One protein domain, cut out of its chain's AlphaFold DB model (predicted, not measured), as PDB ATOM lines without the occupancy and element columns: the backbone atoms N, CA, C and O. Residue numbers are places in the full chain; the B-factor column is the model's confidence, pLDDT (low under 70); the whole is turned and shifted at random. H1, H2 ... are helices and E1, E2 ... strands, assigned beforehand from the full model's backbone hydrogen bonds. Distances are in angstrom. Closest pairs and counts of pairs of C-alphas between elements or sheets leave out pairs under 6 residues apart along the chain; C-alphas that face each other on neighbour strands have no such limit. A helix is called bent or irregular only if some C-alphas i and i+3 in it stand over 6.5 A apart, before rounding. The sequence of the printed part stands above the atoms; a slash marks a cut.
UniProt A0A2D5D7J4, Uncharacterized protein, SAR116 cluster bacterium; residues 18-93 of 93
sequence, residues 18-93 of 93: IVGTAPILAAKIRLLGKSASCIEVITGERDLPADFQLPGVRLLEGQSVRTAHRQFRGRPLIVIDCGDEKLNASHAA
ATOM      1  N   ILE A  18     -28.641 -43.780   2.907       97.75
ATOM      2  CA  ILE A  18     -27.851 -43.336   4.054       97.75
ATOM      3  C   ILE A  18     -26.399 -43.750   3.825       97.75
ATOM      4  O   ILE A  18     -26.133 -44.889   3.441       97.75
ATOM      5  N   VAL A  19     -25.454 -42.849   4.071       97.44
ATOM      6  CA  VAL A  19     -24.018 -43.132   3.965       97.44
ATOM      7  C   VAL A  19     -23.328 -42.747   5.267       97.44
ATOM      8  O   VAL A  19     -23.411 -41.595   5.691       97.44
ATOM      9  N   GLY A  20     -22.629 -43.707   5.867       96.00
ATOM     10  CA  GLY A  20     -21.882 -43.547   7.110       96.00
ATOM     11  C   GLY A  20     -22.532 -44.229   8.313       96.00
ATOM     12  O   GLY A  20     -23.557 -44.902   8.200       96.00
ATOM     13  N   THR A  21     -21.893 -44.069   9.470       94.75
ATOM     14  CA  THR A  21     -22.252 -44.720  10.743       94.75
ATOM     15  C   THR A  21     -22.344 -43.732  11.906       94.75
ATOM     16  O   THR A  21     -22.420 -44.139  13.063       94.75
ATOM     17  N   ALA A  22     -22.361 -42.421  11.629       94.44
ATOM     18  CA  ALA A  22     -22.475 -41.419  12.680       94.44
ATOM     19  C   ALA A  22     -23.766 -41.629  13.502       94.44
ATOM     20  O   ALA A  22     -24.838 -41.797  12.910       94.44
ATOM     21  N   PRO A  23     -23.722 -41.544  14.847       91.81
ATOM     22  CA  PRO A  23     -24.880 -41.842  15.700       91.81
ATOM     23  C   PRO A  23     -26.144 -41.029  15.374       91.81
ATOM     24  O   PRO A  23     -27.271 -41.491  15.555       91.81
ATOM     25  N   ILE A  24     -25.982 -39.809  14.848       92.81
ATOM     26  CA  ILE A  24     -27.103 -38.952  14.445       92.81
ATOM     27  C   ILE A  24     -27.935 -39.558  13.300       92.81
ATOM     28  O   ILE A  24     -29.125 -39.251  13.167       92.81
ATOM     29  N   LEU A  25     -27.346 -40.436  12.482       96.06
ATOM     30  CA  LEU A  25     -28.029 -41.090  11.370       96.06
ATOM     31  C   LEU A  25     -29.140 -42.021  11.855       96.06
ATOM     32  O   LEU A  25     -30.176 -42.075  11.198       96.06
ATOM     33  N   ALA A  26     -29.021 -42.650  13.028       95.56
ATOM     34  CA  ALA A  26     -30.088 -43.490  13.578       95.56
ATOM     35  C   ALA A  26     -31.406 -42.720  13.752       95.56
ATOM     36  O   ALA A  26     -32.485 -43.222  13.433       95.56
ATOM     37  N   ALA A  27     -31.343 -41.465  14.210       95.75
ATOM     38  CA  ALA A  27     -32.528 -40.616  14.321       95.75
ATOM     39  C   ALA A  27     -33.131 -40.287  12.943       95.75
ATOM     40  O   ALA A  27     -34.354 -40.285  12.787       95.75
ATOM     41  N   LYS A  28     -32.285 -40.057  11.932       96.31
ATOM     42  CA  LYS A  28     -32.725 -39.795  10.554       96.31
ATOM     43  C   LYS A  28     -33.349 -41.038   9.922       96.31
ATOM     44  O   LYS A  28     -34.415 -40.924   9.333       96.31
ATOM     45  N   ILE A  29     -32.761 -42.218  10.115       97.19
ATOM     46  CA  ILE A  29     -33.313 -43.500   9.657       97.19
ATOM     47  C   ILE A  29     -34.705 -43.721  10.259       97.19
ATOM     48  O   ILE A  29     -35.647 -43.997   9.523       97.19
ATOM     49  N   ARG A  30     -34.880 -43.513  11.574       96.12
ATOM     50  CA  ARG A  30     -36.199 -43.622  12.233       96.12
ATOM     51  C   ARG A  30     -37.229 -42.654  11.657       96.12
ATOM     52  O   ARG A  30     -38.396 -43.014  11.538       96.12
ATOM     53  N   LEU A  31     -36.820 -41.428  11.329       95.25
ATOM     54  CA  LEU A  31     -37.701 -40.448  10.696       95.25
ATOM     55  C   LEU A  31     -38.103 -40.897   9.287       95.25
ATOM     56  O   LEU A  31     -39.289 -40.902   8.972       95.25
ATOM     57  N   LEU A  32     -37.130 -41.299   8.468       95.38
ATOM     58  CA  LEU A  32     -37.368 -41.769   7.105       95.38
ATOM     59  C   LEU A  32     -38.238 -43.027   7.082       95.38
ATOM     60  O   LEU A  32     -39.101 -43.137   6.219       95.38
ATOM     61  N   GLY A  33     -38.096 -43.919   8.065       94.62
ATOM     62  CA  GLY A  33     -38.881 -45.153   8.171       94.62
ATOM     63  C   GLY A  33     -40.378 -44.923   8.393       94.62
ATOM     64  O   GLY A  33     -41.167 -45.853   8.267       94.62
ATOM     65  N   LYS A  34     -40.801 -43.685   8.688       92.94
ATOM     66  CA  LYS A  34     -42.223 -43.309   8.730       92.94
ATOM     67  C   LYS A  34     -42.839 -43.107   7.343       92.94
ATOM     68  O   LYS A  34     -44.059 -43.050   7.239       92.94
ATOM     69  N   SER A  35     -42.018 -42.946   6.305       91.56
ATOM     70  CA  SER A  35     -42.465 -42.581   4.952       91.56
ATOM     71  C   SER A  35     -41.842 -43.439   3.849       91.56
ATOM     72  O   SER A  35     -42.428 -43.571   2.785       91.56
ATOM     73  N   ALA A  36     -40.677 -44.040   4.085       94.25
ATOM     74  CA  ALA A  36     -40.040 -44.981   3.176       94.25
ATOM     75  C   ALA A  36     -40.313 -46.421   3.635       94.25
ATOM     76  O   ALA A  36     -40.129 -46.748   4.807       94.25
ATOM     77  N   SER A  37     -40.721 -47.290   2.710       92.12
ATOM     78  CA  SER A  37     -40.896 -48.732   2.962       92.12
ATOM     79  C   SER A  37     -39.562 -49.478   3.063       92.12
ATOM     80  O   SER A  37     -39.488 -50.548   3.664       92.12
ATOM     81  N   CYS A  38     -38.514 -48.912   2.465       96.06
ATOM     82  CA  CYS A  38     -37.157 -49.426   2.477       96.06
ATOM     83  C   CYS A  38     -36.175 -48.255   2.581       96.06
ATOM     84  O   CYS A  38     -36.364 -47.235   1.921       96.06
ATOM     85  N   ILE A  39     -35.122 -48.405   3.380       97.56
ATOM     86  CA  ILE A  39     -34.002 -47.468   3.477       97.56
ATOM     87  C   ILE A  39     -32.732 -48.258   3.216       97.56
ATOM     88  O   ILE A  39     -32.475 -49.266   3.874       97.56
ATOM     89  N   GLU A  40     -31.918 -47.789   2.284       97.44
ATOM     90  CA  GLU A  40     -30.640 -48.422   1.991       97.44
ATOM     91  C   GLU A  40     -29.505 -47.690   2.699       97.44
ATOM     92  O   GLU A  40     -29.504 -46.462   2.792       97.44
ATOM     93  N   VAL A  41     -28.535 -48.444   3.210       97.88
ATOM     94  CA  VAL A  41     -27.425 -47.914   4.007       97.88
ATOM     95  C   VAL A  41     -26.099 -48.415   3.452       97.88
ATOM     96  O   VAL A  41     -25.954 -49.596   3.152       97.88
ATOM     97  N   ILE A  42     -25.114 -47.528   3.348       97.44
ATOM     98  CA  ILE A  42     -23.708 -47.857   3.095       97.44
ATOM     99  C   ILE A  42     -22.910 -47.447   4.328       97.44
ATOM    100  O   ILE A  42     -22.767 -46.259   4.603       97.44
ATOM    101  N   THR A  43     -22.364 -48.420   5.051       94.56
ATOM    102  CA  THR A  43     -21.546 -48.176   6.253       94.56
ATOM    103  C   THR A  43     -20.054 -48.374   5.992       94.56
ATOM    104  O   THR A  43     -19.225 -47.801   6.688       94.56
ATOM    105  N   GLY A  44     -19.693 -49.154   4.964       89.12
ATOM    106  CA  GLY A  44     -18.327 -49.654   4.784       89.12
ATOM    107  C   GLY A  44     -17.957 -50.783   5.753       89.12
ATOM    108  O   GLY A  44     -16.846 -51.302   5.681       89.12
ATOM    109  N   GLU A  45     -18.884 -51.169   6.625       89.25
ATOM    110  CA  GLU A  45     -18.766 -52.271   7.572       89.25
ATOM    111  C   GLU A  45     -19.509 -53.503   7.039       89.25
ATOM    112  O   GLU A  45     -20.286 -53.419   6.084       89.25
ATOM    113  N   ARG A  46     -19.249 -54.667   7.645       89.06
ATOM    114  CA  ARG A  46     -19.893 -55.926   7.243       89.06
ATOM    115  C   ARG A  46     -21.370 -55.975   7.627       89.06
ATOM    116  O   ARG A  46     -22.154 -56.566   6.896       89.06
ATOM    117  N   ASP A  47     -21.718 -55.358   8.749       91.31
ATOM    118  CA  ASP A  47     -23.039 -55.439   9.359       91.31
ATOM    119  C   ASP A  47     -23.601 -54.034   9.611       91.31
ATOM    120  O   ASP A  47     -22.870 -53.040   9.632       91.31
ATOM    121  N   LEU A  48     -24.922 -53.938   9.791       93.19
ATOM    122  CA  LEU A  48     -25.538 -52.694  10.251       93.19
ATOM    123  C   LEU A  48     -25.199 -52.459  11.728       93.19
ATOM    124  O   LEU A  48     -25.376 -53.381  12.537       93.19
ATOM    125  N   PRO A  49     -24.845 -51.218  12.105       92.62
ATOM    126  CA  PRO A  49     -24.840 -50.788  13.494       92.62
ATOM    127  C   PRO A  49     -26.148 -51.170  14.195       92.62
ATOM    128  O   PRO A  49     -27.225 -51.099  13.598       92.62
ATOM    129  N   ALA A  50     -26.070 -51.587  15.460       93.75
ATOM    130  CA  ALA A  50     -27.226 -52.105  16.200       93.75
ATOM    131  C   ALA A  50     -28.403 -51.113  16.250       93.75
ATOM    132  O   ALA A  50     -29.566 -51.499  16.193       93.75
ATOM    133  N   ASP A  51     -28.113 -49.817  16.304       93.38
ATOM    134  CA  ASP A  51     -29.090 -48.732  16.298       93.38
ATOM    135  C   ASP A  51     -29.738 -48.476  14.925       93.38
ATOM    136  O   ASP A  51     -30.764 -47.788  14.861       93.38
ATOM    137  N   PHE A  52     -29.172 -49.035  13.851       95.38
ATOM    138  CA  PHE A  52     -29.682 -48.967  12.478       95.38
ATOM    139  C   PHE A  52     -30.489 -50.217  12.101       95.38
ATOM    140  O   PHE A  52     -31.159 -50.210  11.069       95.38
ATOM    141  N   GLN A  53     -30.454 -51.275  12.921       94.06
ATOM    142  CA  GLN A  53     -31.200 -52.521  12.719       94.06
ATOM    143  C   GLN A  53     -32.696 -52.318  13.002       94.06
ATOM    144  O   GLN A  53     -33.253 -52.784  13.994       94.06
ATOM    145  N   LEU A  54     -33.350 -51.567  12.121       93.12
ATOM    146  CA  LEU A  54     -34.772 -51.253  12.165       93.12
ATOM    147  C   LEU A  54     -35.494 -51.958  11.006       93.12
ATOM    148  O   LEU A  54     -34.879 -52.229   9.969       93.12
ATOM    149  N   PRO A  55     -36.804 -52.236  11.134       93.19
ATOM    150  CA  PRO A  55     -37.583 -52.800  10.037       93.19
ATOM    151  C   PRO A  55     -37.471 -51.950   8.765       93.19
ATOM    152  O   PRO A  55     -37.581 -50.727   8.819       93.19
ATOM    153  N   GLY A  56     -37.251 -52.604   7.622       93.88
ATOM    154  CA  GLY A  56     -37.121 -51.932   6.325       93.88
ATOM    155  C   GLY A  56     -35.748 -51.306   6.052       93.88
ATOM    156  O   GLY A  56     -35.563 -50.719   4.990       93.88
ATOM    157  N   VAL A  57     -34.766 -51.434   6.949       97.38
ATOM    158  CA  VAL A  57     -33.392 -50.976   6.694       97.38
ATOM    159  C   VAL A  57     -32.570 -52.101   6.072       97.38
ATOM    160  O   VAL A  57     -32.533 -53.214   6.592       97.38
ATOM    161  N   ARG A  58     -31.888 -51.812   4.960       96.75
ATOM    162  CA  ARG A  58     -31.043 -52.768   4.236       96.75
ATOM    163  C   ARG A  58     -29.623 -52.237   4.073       96.75
ATOM    164  O   ARG A  58     -29.423 -51.144   3.546       96.75
ATOM    165  N   LEU A  59     -28.635 -53.044   4.449       96.88
ATOM    166  CA  LEU A  59     -27.237 -52.776   4.123       96.88
ATOM    167  C   LEU A  59     -26.979 -53.035   2.635       96.88
ATOM    168  O   LEU A  59     -27.385 -54.061   2.089       96.88
ATOM    169  N   LEU A  60     -26.279 -52.121   1.974       95.31
ATOM    170  CA  LEU A  60     -25.679 -52.365   0.668       95.31
ATOM    171  C   LEU A  60     -24.283 -52.949   0.872       95.31
ATOM    172  O   LEU A  60     -23.294 -52.226   0.996       95.31
ATOM    173  N   GLU A  61     -24.230 -54.275   0.927       90.94
ATOM    174  CA  GLU A  61     -22.999 -55.030   1.143       90.94
ATOM    175  C   GLU A  61     -21.943 -54.758   0.060       90.94
ATOM    176  O   GLU A  61     -22.243 -54.450  -1.099       90.94
ATOM    177  N   GLY A  62     -20.669 -54.857   0.450       88.00
ATOM    178  CA  GLY A  62     -19.532 -54.675  -0.456       88.00
ATOM    179  C   GLY A  62     -19.324 -53.237  -0.950       88.00
ATOM    180  O   GLY A  62     -18.441 -53.000  -1.774       88.00
ATOM    181  N   GLN A  63     -20.105 -52.268  -0.464       92.06
ATOM    182  CA  GLN A  63     -19.923 -50.855  -0.787       92.06
ATOM    183  C   GLN A  63     -19.019 -50.171   0.241       92.06
ATOM    184  O   GLN A  63     -19.246 -50.243   1.446       92.06
ATOM    185  N   SER A  64     -18.018 -49.438  -0.245       92.81
ATOM    186  CA  SER A  64     -17.252 -48.512   0.591       92.81
ATOM    187  C   SER A  64     -17.958 -47.164   0.670       92.81
ATOM    188  O   SER A  64     -18.419 -46.647  -0.353       92.81
ATOM    189  N   VAL A  65     -17.930 -46.538   1.850       94.00
ATOM    190  CA  VAL A  65     -18.331 -45.133   2.023       94.00
ATOM    191  C   VAL A  65     -17.602 -44.215   1.040       94.00
ATOM    192  O   VAL A  65     -18.236 -43.389   0.401       94.00
ATOM    193  N   ARG A  66     -16.307 -44.446   0.763       92.94
ATOM    194  CA  ARG A  66     -15.512 -43.634  -0.184       92.94
ATOM    195  C   ARG A  66     -16.051 -43.664  -1.615       92.94
ATOM    196  O   ARG A  66     -15.910 -42.695  -2.357       92.94
ATOM    197  N   THR A  67     -16.678 -44.767  -2.013       92.81
ATOM    198  CA  THR A  67     -17.236 -44.955  -3.359       92.81
ATOM    199  C   THR A  67     -18.756 -44.826  -3.398       92.81
ATOM    200  O   THR A  67     -19.355 -45.113  -4.435       92.81
ATOM    201  N   ALA A  68     -19.390 -44.381  -2.308       94.06
ATOM    202  CA  ALA A  68     -20.845 -44.321  -2.183       94.06
ATOM    203  C   ALA A  68     -21.513 -43.443  -3.252       94.06
ATOM    204  O   ALA A  68     -22.626 -43.749  -3.674       94.06
ATOM    205  N   HIS A  69     -20.810 -42.425  -3.765       93.25
ATOM    206  CA  HIS A  69     -21.300 -41.546  -4.835       93.25
ATOM    207  C   HIS A  69     -21.769 -42.307  -6.088       93.25
ATOM    208  O   HIS A  69     -22.675 -41.864  -6.791       93.25
ATOM    209  N   ARG A  70     -21.220 -43.504  -6.343       93.00
ATOM    210  CA  ARG A  70     -21.645 -44.377  -7.448       93.00
ATOM    211  C   ARG A  70     -23.101 -44.847  -7.323       93.00
ATOM    212  O   ARG A  70     -23.695 -45.219  -8.326       93.00
ATOM    213  N   GLN A  71     -23.674 -44.801  -6.120       94.31
ATOM    214  CA  GLN A  71     -25.045 -45.224  -5.810       94.31
ATOM    215  C   GLN A  71     -26.041 -44.057  -5.721       94.31
ATOM    216  O   GLN A  71     -27.215 -44.278  -5.417       94.31
ATOM    217  N   PHE A  72     -25.597 -42.816  -5.956       94.75
ATOM    218  CA  PHE A  72     -26.418 -41.614  -5.754       94.75
ATOM    219  C   PHE A  72     -27.433 -41.390  -6.871       94.75
ATOM    220  O   PHE A  72     -28.495 -40.806  -6.655       94.75
ATOM    221  N   ARG A  73     -27.117 -41.850  -8.083       93.62
ATOM    222  CA  ARG A  73     -27.960 -41.613  -9.252       93.62
ATOM    223  C   ARG A  73     -29.344 -42.233  -9.057       93.62
ATOM    224  O   ARG A  73     -29.465 -43.425  -8.801       93.62
ATOM    225  N   GLY A  74     -30.379 -41.412  -9.238       92.44
ATOM    226  CA  GLY A  74     -31.778 -41.835  -9.147       92.44
ATOM    227  C   GLY A  74     -32.329 -41.919  -7.724       92.44
ATOM    228  O   GLY A  74     -33.502 -42.238  -7.567       92.44
ATOM    229  N   ARG A  75     -31.533 -41.615  -6.691       94.19
ATOM    230  CA  ARG A  75     -32.015 -41.568  -5.306       94.19
ATOM    231  C   ARG A  75     -32.854 -40.310  -5.071       94.19
ATOM    232  O   ARG A  75     -32.407 -39.229  -5.448       94.19
ATOM    233  N   PRO A  76     -34.017 -40.416  -4.405       93.25
ATOM    234  CA  PRO A  76     -34.847 -39.249  -4.108       93.25
ATOM    235  C   PRO A  76     -34.241 -38.388  -2.996       93.25
ATOM    236  O   PRO A  76     -34.425 -37.174  -2.969       93.25
ATOM    237  N   LEU A  77     -33.509 -39.021  -2.077       95.62
ATOM    238  CA  LEU A  77     -32.835 -38.377  -0.963       95.62
ATOM    239  C   LEU A  77     -31.590 -39.179  -0.591       95.62
ATOM    240  O   LEU A  77     -31.628 -40.410  -0.523       95.62
ATOM    241  N   ILE A  78     -30.500 -38.463  -0.327       96.50
ATOM    242  CA  ILE A  78     -29.250 -39.022   0.179       96.50
ATOM    243  C   ILE A  78     -28.883 -38.245   1.438       96.50
ATOM    244  O   ILE A  78     -28.901 -37.015   1.446       96.50
ATOM    245  N   VAL A  79     -28.555 -38.964   2.502       96.56
ATOM    246  CA  VAL A  79     -28.103 -38.391   3.767       96.56
ATOM    247  C   VAL A  79     -26.730 -38.967   4.076       96.56
ATOM    248  O   VAL A  79     -26.557 -40.182   4.118       96.56
ATOM    249  N   ILE A  80     -25.760 -38.083   4.288       96.06
ATOM    250  CA  ILE A  80     -24.351 -38.441   4.428       96.06
ATOM    251  C   ILE A  80     -23.859 -37.929   5.771       96.06
ATOM    252  O   ILE A  80     -23.961 -36.733   6.043       96.06
ATOM    253  N   ASP A  81     -23.334 -38.832   6.589       95.38
ATOM    254  CA  ASP A  81     -22.534 -38.479   7.753       95.38
ATOM    255  C   ASP A  81     -21.568 -39.616   8.108       95.38
ATOM    256  O   ASP A  81     -21.889 -40.566   8.830       95.38
ATOM    257  N   CYS A  82     -20.357 -39.519   7.568       92.25
ATOM    258  CA  CYS A  82     -19.289 -40.487   7.772       92.25
ATOM    259  C   CYS A  82     -18.420 -40.186   9.008       92.25
ATOM    260  O   CYS A  82     -17.401 -40.847   9.187       92.25
ATOM    261  N   GLY A  83     -18.746 -39.167   9.819       88.50
ATOM    262  CA  GLY A  83     -17.891 -38.710  10.928       88.50
ATOM    263  C   GLY A  83     -16.573 -38.041  10.499       88.50
ATOM    264  O   GLY A  83     -15.759 -37.692  11.350       88.50
ATOM    265  N   ASP A  84     -16.366 -37.844   9.193       89.38
ATOM    266  CA  ASP A  84     -15.214 -37.165   8.594       89.38
ATOM    267  C   ASP A  84     -15.724 -36.079   7.637       89.38
ATOM    268  O   ASP A  84     -16.314 -36.371   6.593       89.38
ATOM    269  N   GLU A  85     -15.486 -34.814   7.986       89.44
ATOM    270  CA  GLU A  85     -15.925 -33.659   7.198       89.44
ATOM    271  C   GLU A  85     -15.336 -33.638   5.783       89.44
ATOM    272  O   GLU A  85     -16.027 -33.245   4.843       89.44
ATOM    273  N   LYS A  86     -14.088 -34.090   5.593       89.75
ATOM    274  CA  LYS A  86     -13.457 -34.129   4.263       89.75
ATOM    275  C   LYS A  86     -14.111 -35.187   3.391       89.75
ATOM    276  O   LYS A  86     -14.348 -34.946   2.208       89.75
ATOM    277  N   LEU A  87     -14.418 -36.346   3.969       88.94
ATOM    278  CA  LEU A  87     -15.135 -37.404   3.267       88.94
ATOM    279  C   LEU A  87     -16.563 -36.960   2.924       88.94
ATOM    280  O   LEU A  87     -16.977 -37.097   1.774       88.94
ATOM    281  N   ASN A  88     -17.274 -36.348   3.873       91.50
ATOM    282  CA  ASN A  88     -18.608 -35.788   3.648       91.50
ATOM    283  C   ASN A  88     -18.593 -34.749   2.511       91.50
ATOM    284  O   ASN A  88     -19.410 -34.824   1.594       91.50
ATOM    285  N   ALA A  89     -17.624 -33.828   2.519       90.31
ATOM    286  CA  ALA A  89     -17.462 -32.821   1.471       90.31
ATOM    287  C   ALA A  89     -17.143 -33.441   0.101       90.31
ATOM    288  O   ALA A  89     -17.662 -32.977  -0.911       90.31
ATOM    289  N   SER A  90     -16.358 -34.523   0.057       90.00
ATOM    290  CA  SER A  90     -16.032 -35.219  -1.197       90.00
ATOM    291  C   SER A  90     -17.237 -35.868  -1.886       90.00
ATOM    292  O   SER A  90     -17.167 -36.176  -3.071       90.00
ATOM    293  N   HIS A  91     -18.340 -36.076  -1.161       86.56
ATOM    294  CA  HIS A  91     -19.597 -36.573  -1.719       86.56
ATOM    295  C   HIS A  91     -20.557 -35.465  -2.164       86.56
ATOM    296  O   HIS A  91     -21.532 -35.756  -2.854       86.56
ATOM    297  N   ALA A  92     -20.315 -34.227  -1.733       74.69
ATOM    298  CA  ALA A  92     -21.126 -33.063  -2.073       74.69
ATOM    299  C   ALA A  92     -20.585 -32.281  -3.287       74.69
ATOM    300  O   ALA A  92     -21.259 -31.358  -3.748       74.69
ATOM    301  N   ALA A  93     -19.383 -32.628  -3.759       59.72
ATOM    302  CA  ALA A  93     -18.724 -32.075  -4.944       59.72
ATOM    303  C   ALA A  93     -19.090 -32.861  -6.211       59.72
ATOM    304  O   ALA A  93     -19.238 -32.208  -7.267       59.72
TER     305      ALA A  93
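What this domain is: This is residues 18 to 93 of the 93 residues of an uncharacterized protein of SAR116 cluster bacterium (UniProt A0A2D5D7J4). This is a compact, rounded body built round a small row of strands, E2, E1 and then E3, with the first printed residues, 18 and 19, in the gap between E1 and E3. H1 and the long link of residues 43 to 56 cover one side of this row, while H2 and H3 stand side by side beyond the ends of E1 and E3. The printed part has 76 residues with three named helices and three named strands, in the order H1 E1 E2 H2 E3 H3; E1 and E2 make a parallel sheet of two, and E3 pairs with no named strand. The class is mixed, helices and strands, with 34 residues, under half, in named elements. The radius of gyration of the C-alphas is 11.5 A and the spans are 30 by 25 by 22 A.

Where its parts are: Start at Ile 18 and go on to C-alpha 24 at (-27.103, -38.952, 14.445); here H1 begins, and it runs through residues 24 to 32, 12.9 A long. Next look at E1, residues 39 to 42, 10.3 A, beginning at C-alpha 39 at (-34.002, -47.468, 3.477). E2 is residues 57 to 59, 6.9 A. H2 takes residues 65 to 71, 10.3 A; it is irregular, with C-alphas 66 and 69 lying 7.7 A apart. E3 is residues 78 to 80, 6.5 A. H3 holds residues 85 to 92, 10.6 A, and ends at C-alpha 92 at (-21.126, -33.063, -2.073).

How they stand to each other: Begin with E1 and E2, parallel at 28 degrees, where the C-alphas of 40 and 58 face each other at 4.9 A. Across this pair, N 41 and O 58 are within hydrogen-bond range at 2.9 A, and so are N 58 and O 39 at 2.8 A. E1 and E3 are near each other, with 5 pairs of C-alphas within 10 A. Between H1 and E1 the closest C-alphas are those of Ile 29 and Ile 39, 7.4 A. H1 and E3 are only just apart, closest 8.1 A. From E1 to H2 the closest C-alphas are those of Ile 42 and Val 65, 6.1 A. H2 and H3 only just touch, with 3 pairs of C-alphas within 8 A, the closest being His 69 and His 91 at 6.1 A; they run the same way at a shallow tilt of 11 degrees. In H1 and H3 every O i to N i+4 pair is within hydrogen-bond range; in H2 0 of 3 are, beside 3 of 4 O i to N i+3 pairs.

The domain as a whole: The two C-alphas farthest apart are those of Pro 55 and Ala 93, 31.8 A. The printed part has no cut, and it ends at residue 93, the chain's last. The link from E1 to E2 is long, with 14 residues; those from E2 to H2 and E3 to H3 are tight. Mean pLDDT of the printed part is 93.0, and residue 93 alone is under 70.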